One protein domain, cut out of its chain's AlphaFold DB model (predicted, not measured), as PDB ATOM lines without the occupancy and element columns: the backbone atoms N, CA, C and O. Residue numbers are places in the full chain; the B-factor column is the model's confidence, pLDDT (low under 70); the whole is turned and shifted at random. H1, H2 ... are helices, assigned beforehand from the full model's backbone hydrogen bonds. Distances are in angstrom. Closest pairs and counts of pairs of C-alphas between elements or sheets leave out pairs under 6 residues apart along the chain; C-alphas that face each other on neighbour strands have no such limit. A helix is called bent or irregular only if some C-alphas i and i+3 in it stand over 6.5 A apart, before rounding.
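What this domain is: This is residues 62 to 119 of the 459 residues of the protein "Hypothetical protein" of Amphora coffeiformis (UniProt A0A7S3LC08). Two helices, H1 and H2, fold back beside each other as a helical hairpin, and a third, H3, sets off from the far end of H2 as a single arm, so that H2 and H3 make a wide V. The short tail, residues 114 to 119, folds back after the end of H3. The printed part has 58 residues with three named helices, in the order H1, H2, H3, and no named strand; the class is all helix. It is only just loose, close to extended, with a radius of gyration of the C-alphas of 15.2 A, and spans 46 by 22 by 14 A.

How they stand to each other: H1, residues 62 to 72, and H2, residues 78 to 93, form a helical hairpin. They touch, with the C-alphas of Pro 69 and Lys 85 the closest at 6.2 A. They run opposite ways at a shallow tilt of 13 degrees. H3, residues 96 to 113, and H2 are near each other, with 7 pairs of C-alphas within 10 A, and meet only through their link. H1 and H3 are apart. In H2 and H3 every O i to N i+4 pair is within hydrogen-bond range; in H1 5 of 7 are.

Where its parts are: H1 begins at C-alpha 62 (13.625, -40.157, 48.956) and is 16.2 A long from first to last C-alpha. It is irregular, but only just: C-alphas 66 and 69 are 6.7 A apart. H2 begins at C-alpha 78 (33.275, -36.723, 38.904) and measures 23.0 A. H3, the longest helix with 18 residues, measures 25.5 A and ends at C-alpha 113 (-12.051, -44.659, 37.575).

The domain as a whole: The two C-alphas farthest apart, those of Pro 78 and Ser 113, are 46.0 A apart. The printed part has no cut. Both links, H1 to H2 and H2 to H3, are tight. The mean pLDDT of the printed part is 95.3, and no printed residue is under 70.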
ATOM      1  N   GLU A  62      12.318 -39.970  48.327       96.81
ATOM      2  CA  GLU A  62      13.625 -40.157  48.956       96.81
ATOM      3  C   GLU A  62      14.340 -41.413  48.451       96.81
ATOM      4  O   GLU A  62      15.473 -41.305  47.995       96.81
ATOM      5  N   GLU A  63      13.674 -42.571  48.431       96.88
ATOM      6  CA  GLU A  63      14.278 -43.813  47.933       96.88
ATOM      7  C   GLU A  63      14.736 -43.700  46.475       96.88
ATOM      8  O   GLU A  63      15.811 -44.193  46.125       96.88
ATOM      9  N   THR A  64      13.932 -43.058  45.623       97.19
ATOM     10  CA  THR A  64      14.274 -42.851  44.210       97.19
ATOM     11  C   THR A  64      15.471 -41.913  44.065       97.19
ATOM     12  O   THR A  64      16.431 -42.238  43.366       97.19
ATOM     13  N   LEU A  65      15.450 -40.765  44.749       97.06
ATOM     14  CA  LEU A  65      16.502 -39.754  44.639       97.06
ATOM     15  C   LEU A  65      17.811 -40.164  45.323       97.06
ATOM     16  O   LEU A  65      18.868 -39.712  44.896       97.06
ATOM     17  N   ASP A  66      17.775 -41.034  46.330       95.06
ATOM     18  CA  ASP A  66      18.986 -41.563  46.962       95.06
ATOM     19  C   ASP A  66      19.665 -42.619  46.068       95.06
ATOM     20  O   ASP A  66      20.894 -42.685  45.999       95.06
ATOM     21  N   LYS A  67      18.881 -43.418  45.327       96.56
ATOM     22  CA  LYS A  67      19.401 -44.421  44.378       96.56
ATOM     23  C   LYS A  67      19.878 -43.813  43.061       96.56
ATOM     24  O   LYS A  67      20.832 -44.319  42.473       96.56
ATOM     25  N   PHE A  68      19.227 -42.755  42.580       96.50
ATOM     26  CA  PHE A  68      19.482 -42.205  41.249       96.50
ATOM     27  C   PHE A  68      20.954 -41.807  41.012       96.50
ATOM     28  O   PHE A  68      21.537 -42.303  40.047       96.50
ATOM     29  N   PRO A  69      21.628 -41.034  41.890       96.50
ATOM     30  CA  PRO A  69      23.051 -40.744  41.726       96.50
ATOM     31  C   PRO A  69      23.919 -42.004  41.765       96.50
ATOM     32  O   PRO A  69      24.846 -42.111  40.970       96.50
ATOM     33  N   VAL A  70      23.610 -42.971  42.636       96.12
ATOM     34  CA  VAL A  70      24.385 -44.221  42.768       96.12
ATOM     35  C   VAL A  70      24.441 -44.977  41.440       96.12
ATOM     36  O   VAL A  70      25.502 -45.453  41.050       96.12
ATOM     37  N   PHE A  71      23.327 -45.041  40.706       94.94
ATOM     38  CA  PHE A  71      23.309 -45.667  39.381       94.94
ATOM     39  C   PHE A  71      24.110 -44.888  38.336       94.94
ATOM     40  O   PHE A  71      24.700 -45.488  37.439       94.94
ATOM     41  N   LEU A  72      24.152 -43.561  38.452       96.81
ATOM     42  CA  LEU A  72      24.830 -42.700  37.489       96.81
ATOM     43  C   LEU A  72      26.338 -42.557  37.738       96.81
ATOM     44  O   LEU A  72      27.062 -42.203  36.810       96.81
ATOM     45  N   GLU A  73      26.830 -42.874  38.940       95.69
ATOM     46  CA  GLU A  73      28.255 -42.776  39.295       95.69
ATOM     47  C   GLU A  73      29.160 -43.527  38.306       95.69
ATOM     48  O   GLU A  73      30.235 -43.048  37.951       95.69
ATOM     49  N   ALA A  74      28.701 -44.675  37.802       95.94
ATOM     50  CA  ALA A  74      29.466 -45.503  36.876       95.94
ATOM     51  C   ALA A  74      29.593 -44.919  35.454       95.94
ATOM     52  O   ALA A  74      30.485 -45.333  34.714       95.94
ATOM     53  N   ILE A  75      28.714 -43.992  35.057       96.81
ATOM     54  CA  ILE A  75      28.645 -43.455  33.683       96.81
ATOM     55  C   ILE A  75      28.933 -41.952  33.601       96.81
ATOM     56  O   ILE A  75      28.912 -41.383  32.511       96.81
ATOM     57  N   GLN A  76      29.210 -41.309  34.735       97.94
ATOM     58  CA  GLN A  76      29.453 -39.874  34.832       97.94
ATOM     59  C   GLN A  76      30.900 -39.570  35.206       97.94
ATOM     60  O   GLN A  76      31.544 -40.279  35.980       97.94
ATOM     61  N   THR A  77      31.417 -38.447  34.713       98.25
ATOM     62  CA  THR A  77      32.644 -37.871  35.267       98.25
ATOM     63  C   THR A  77      32.399 -37.370  36.698       98.25
ATOM     64  O   THR A  77      31.270 -37.004  37.039       98.25
ATOM     65  N   PRO A  78      33.444 -37.232  37.540       98.00
ATOM     66  CA  PRO A  78      33.275 -36.723  38.904       98.00
ATOM     67  C   PRO A  78      32.559 -35.366  38.974       98.00
ATOM     68  O   PRO A  78      31.796 -35.107  39.897       98.00
ATOM     69  N   LYS A  79      32.774 -34.498  37.976       98.12
ATOM     70  CA  LYS A  79      32.128 -33.183  37.904       98.12
ATOM     71  C   LYS A  79      30.629 -33.288  37.602       98.12
ATOM     72  O   LYS A  79      29.843 -32.602  38.244       98.12
ATOM     73  N   GLU A  80      30.240 -34.113  36.631       98.06
ATOM     74  CA  GLU A  80      28.826 -34.353  36.291       98.06
ATOM     75  C   GLU A  80      28.085 -35.036  37.440       98.06
ATOM     76  O   GLU A  80      26.922 -34.734  37.705       98.06
ATOM     77  N   HIS A  81      28.777 -35.920  38.156       98.31
ATOM     78  CA  HIS A  81      28.218 -36.632  39.290       98.31
ATOM     79  C   HIS A  81      27.941 -35.707  40.485       98.31
ATOM     80  O   HIS A  81      26.859 -35.756  41.070       98.31
ATOM     81  N   GLU A  82      28.867 -34.799  40.814       98.12
ATOM     82  CA  GLU A  82      28.624 -33.773  41.838       98.12
ATOM     83  C   GLU A  82      27.489 -32.817  41.443       98.12
ATOM     84  O   GLU A  82      26.662 -32.455  42.282       98.12
ATOM     85  N   GLU A  83      27.390 -32.458  40.159       97.88
ATOM     86  CA  GLU A  83      26.261 -31.668  39.660       97.88
ATOM     87  C   GLU A  83      24.933 -32.428  39.773       97.88
ATOM     88  O   GLU A  83      23.936 -31.864  40.223       97.88
ATOM     89  N   THR A  84      24.922 -33.724  39.457       97.69
ATOM     90  CA  THR A  84      23.743 -34.588  39.614       97.69
ATOM     91  C   THR A  84      23.288 -34.618  41.068       97.69
ATOM     92  O   THR A  84      22.126 -34.330  41.342       97.69
ATOM     93  N   LYS A  85      24.196 -34.856  42.025       97.69
ATOM     94  CA  LYS A  85      23.872 -34.807  43.463       97.69
ATOM     95  C   LYS A  85      23.261 -33.468  43.869       97.69
ATOM     96  O   LYS A  85      22.281 -33.441  44.616       97.69
ATOM     97  N   ARG A  86      23.826 -32.357  43.380       98.00
ATOM     98  CA  ARG A  86      23.321 -31.007  43.661       98.00
ATOM     99  C   ARG A  86      21.890 -30.836  43.143       98.00
ATOM    100  O   ARG A  86      21.019 -30.447  43.919       98.00
ATOM    101  N   VAL A  87      21.638 -31.164  41.875       97.38
ATOM    102  CA  VAL A  87      20.315 -31.031  41.238       97.38
ATOM    103  C   VAL A  87      19.287 -31.961  41.884       97.38
ATOM    104  O   VAL A  87      18.175 -31.529  42.175       97.38
ATOM    105  N   THR A  88      19.654 -33.205  42.193       97.19
ATOM    106  CA  THR A  88      18.802 -34.165  42.909       97.19
ATOM    107  C   THR A  88      18.382 -33.630  44.283       97.19
ATOM    108  O   THR A  88      17.206 -33.705  44.645       97.19
ATOM    109  N   HIS A  89      19.303 -33.022  45.039       96.69
ATOM    110  CA  HIS A  89      18.992 -32.409  46.336       96.69
ATOM    111  C   HIS A  89      18.088 -31.178  46.216       96.69
ATOM    112  O   HIS A  89      17.186 -30.981  47.033       96.69
ATOM    113  N   GLU A  90      18.306 -30.352  45.194       97.75
ATOM    114  CA  GLU A  90      17.438 -29.209  44.896       97.75
ATOM    115  C   GLU A  90      16.036 -29.657  44.488       97.75
ATOM    116  O   GLU A  90      15.053 -29.105  44.981       97.75
ATOM    117  N   PHE A  91      15.923 -30.707  43.672       98.31
ATOM    118  CA  PHE A  91      14.645 -31.295  43.289       98.31
ATOM    119  C   PHE A  91      13.895 -31.860  44.501       98.31
ATOM    120  O   PHE A  91      12.717 -31.542  44.676       98.31
ATOM    121  N   LYS A  92      14.587 -32.588  45.395       96.81
ATOM    122  CA  LYS A  92      14.035 -33.130  46.656       96.81
ATOM    123  C   LYS A  92      13.410 -32.046  47.539       96.81
ATOM    124  O   LYS A  92      12.397 -32.288  48.186       96.81
ATOM    125  N   LYS A  93      14.008 -30.849  47.574       96.44
ATOM    126  CA  LYS A  93      13.531 -29.703  48.374       96.44
ATOM    127  C   LYS A  93      12.594 -28.755  47.621       96.44
ATOM    128  O   LYS A  93      11.979 -27.898  48.249       96.44
ATOM    129  N   GLY A  94      12.551 -28.862  46.297       97.06
ATOM    130  CA  GLY A  94      11.861 -27.944  45.400       97.06
ATOM    131  C   GLY A  94      10.592 -28.555  44.817       97.06
ATOM    132  O   GLY A  94       9.583 -28.685  45.504       97.06
ATOM    133  N   ALA A  95      10.631 -28.870  43.522       97.50
ATOM    134  CA  ALA A  95       9.467 -29.351  42.777       97.50
ATOM    135  C   ALA A  95       9.084 -30.807  43.093       97.50
ATOM    136  O   ALA A  95       7.911 -31.153  42.980       97.50
ATOM    137  N   GLY A  96      10.042 -31.639  43.515       98.19
ATOM    138  CA  GLY A  96       9.861 -33.080  43.692       98.19
ATOM    139  C   GLY A  96       8.667 -33.470  44.567       98.19
ATOM    140  O   GLY A  96       7.846 -34.250  44.101       98.19
ATOM    141  N   PRO A  97       8.494 -32.908  45.782       98.44
ATOM    142  CA  PRO A  97       7.360 -33.255  46.642       98.44
ATOM    143  C   PRO A  97       5.992 -32.993  46.000       98.44
ATOM    144  O   PRO A  97       5.088 -33.801  46.163       98.44
ATOM    145  N   LYS A  98       5.856 -31.905  45.229       98.31
ATOM    146  CA  LYS A  98       4.600 -31.573  44.533       98.31
ATOM    147  C   LYS A  98       4.307 -32.544  43.393       98.31
ATOM    148  O   LYS A  98       3.164 -32.929  43.201       98.31
ATOM    149  N   LEU A  99       5.337 -32.935  42.642       98.25
ATOM    150  CA  LEU A  99       5.197 -33.909  41.558       98.25
ATOM    151  C   LEU A  99       4.914 -35.317  42.098       98.25
ATOM    152  O   LEU A  99       4.114 -36.035  41.518       98.25
ATOM    153  N   GLN A 100       5.516 -35.687  43.232       98.25
ATOM    154  CA  GLN A 100       5.212 -36.941  43.922       98.25
ATOM    155  C   GLN A 100       3.752 -36.981  44.393       98.25
ATOM    156  O   GLN A 100       3.098 -38.007  44.245       98.25
ATOM    157  N   GLU A 101       3.246 -35.885  44.965       98.25
ATOM    158  CA  GLU A 101       1.844 -35.774  45.387       98.25
ATOM    159  C   GLU A 101       0.891 -35.893  44.190       98.25
ATOM    160  O   GLU A 101      -0.026 -36.706  44.238       98.25
ATOM    161  N   ALA A 102       1.175 -35.189  43.090       98.00
ATOM    162  CA  ALA A 102       0.395 -35.292  41.857       98.00
ATOM    163  C   ALA A 102       0.403 -36.712  41.263       98.00
ATOM    164  O   ALA A 102      -0.626 -37.187  40.801       98.00
ATOM    165  N   LEU A 103       1.539 -37.418  41.309       97.38
ATOM    166  CA  LEU A 103       1.635 -38.803  40.834       97.38
ATOM    167  C   LEU A 103       0.797 -39.769  41.686       97.38
ATOM    168  O   LEU A 103       0.174 -40.686  41.157       97.38
ATOM    169  N   LEU A 104       0.782 -39.568  43.006       97.00
ATOM    170  CA  LEU A 104      -0.044 -40.353  43.928       97.00
ATOM    171  C   LEU A 104      -1.538 -40.079  43.723       97.00
ATOM    172  O   LEU A 104      -2.340 -41.005  43.826       97.00
ATOM    173  N   GLU A 105      -1.910 -38.827  43.450       96.62
ATOM    174  CA  GLU A 105      -3.284 -38.443  43.112       96.62
ATOM    175  C   GLU A 105      -3.715 -39.067  41.781       96.62
ATOM    176  O   GLU A 105      -4.743 -39.733  41.745       96.62
ATOM    177  N   TYR A 106      -2.877 -38.984  40.746       95.62
ATOM    178  CA  TYR A 106      -3.123 -39.606  39.444       95.62
ATOM    179  C   TYR A 106      -3.316 -41.133  39.540       95.62
ATOM    180  O   TYR A 106      -4.303 -41.658  39.032       95.62
ATOM    181  N   GLU A 107      -2.446 -41.859  40.259       94.69
ATOM    182  CA  GLU A 107      -2.627 -43.309  40.489       94.69
ATOM    183  C   GLU A 107      -3.937 -43.623  41.211       94.69
ATOM    184  O   GLU A 107      -4.611 -44.607  40.902       94.69
ATOM    185  N   LYS A 108      -4.299 -42.794  42.195       93.44
ATOM    186  CA  LYS A 108      -5.537 -42.964  42.945       93.44
ATOM    187  C   LYS A 108      -6.757 -42.739  42.048       93.44
ATOM    188  O   LYS A 108      -7.683 -43.545  42.094       93.44
ATOM    189  N   GLU A 109      -6.754 -41.681  41.243       92.25
ATOM    190  CA  GLU A 109      -7.835 -41.360  40.308       92.25
ATOM    191  C   GLU A 109      -8.008 -42.456  39.257       92.25
ATOM    192  O   GLU A 109      -9.123 -42.945  39.082       92.25
ATOM    193  N   GLY A 110      -6.920 -42.917  38.636       88.75
ATOM    194  CA  GLY A 110      -6.966 -44.009  37.661       88.75
ATOM    195  C   GLY A 110      -7.440 -45.338  38.242       88.75
ATOM    196  O   GLY A 110      -8.106 -46.120  37.564       88.75
ATOM    197  N   TYR A 111      -7.144 -45.596  39.520       85.19
ATOM    198  CA  TYR A 111      -7.686 -46.752  40.229       85.19
ATOM    199  C   TYR A 111      -9.194 -46.628  40.477       85.19
ATOM    200  O   TYR A 111      -9.933 -47.576  40.211       85.19
ATOM    201  N   GLU A 112      -9.656 -45.478  40.975       89.31
ATOM    202  CA  GLU A 112     -11.076 -45.235  41.264       89.31
ATOM    203  C   GLU A 112     -11.932 -45.201  39.987       89.31
ATOM    204  O   GLU A 112     -13.066 -45.679  40.002       89.31
ATOM    205  N   SER A 113     -11.390 -44.676  38.884       89.56
ATOM    206  CA  SER A 113     -12.051 -44.659  37.575       89.56
ATOM    207  C   SER A 113     -11.974 -46.006  36.854       89.56
ATOM    208  O   SER A 113     -12.835 -46.317  36.031       89.56
ATOM    209  N   GLY A 114     -10.949 -46.811  37.151       84.69
ATOM    210  CA  GLY A 114     -10.642 -48.020  36.402       84.69
ATOM    211  C   GLY A 114     -10.167 -47.731  34.975       84.69
ATOM    212  O   GLY A 114     -10.359 -48.569  34.095       84.69
ATOM    213  N   GLU A 115      -9.595 -46.559  34.727       80.81
ATOM    214  CA  GLU A 115      -9.114 -46.167  33.401       80.81
ATOM    215  C   GLU A 115      -7.829 -46.902  33.014       80.81
ATOM    216  O   GLU A 115      -7.710 -47.348  31.878       80.81
ATOM    217  N   PHE A 116      -6.925 -47.112  33.978       83.50
ATOM    218  CA  PHE A 116      -5.671 -47.838  33.778       83.50
ATOM    219  C   PHE A 116      -5.319 -48.771  34.951       83.50
ATOM    220  O   PHE A 116      -5.688 -48.581  36.122       83.50
ATOM    221  N   GLY A 117      -4.572 -49.825  34.639       84.50
ATOM    222  CA  GLY A 117      -4.094 -50.839  35.574       84.50
ATOM    223  C   GLY A 117      -2.935 -50.378  36.459       84.50
ATOM    224  O   GLY A 117      -2.739 -50.940  37.539       84.50
ATOM    225  N   SER A 118      -2.184 -49.352  36.053       92.44
ATOM    226  CA  SER A 118      -1.134 -48.736  36.877       92.44
ATOM    227  C   SER A 118      -0.758 -47.335  36.398       92.44
ATOM    228  O   SER A 118      -0.841 -47.056  35.208       92.44
ATOM    229  N   TYR A 119      -0.248 -46.496  37.302       94.12
ATOM    230  CA  TYR A 119       0.172 -45.118  37.024       94.12
ATOM    231  C   TYR A 119       1.163 -44.955  35.869       94.12
ATOM    232  O   TYR A 119       1.353 -43.843  35.390       94.12
TER     233      TYR A 119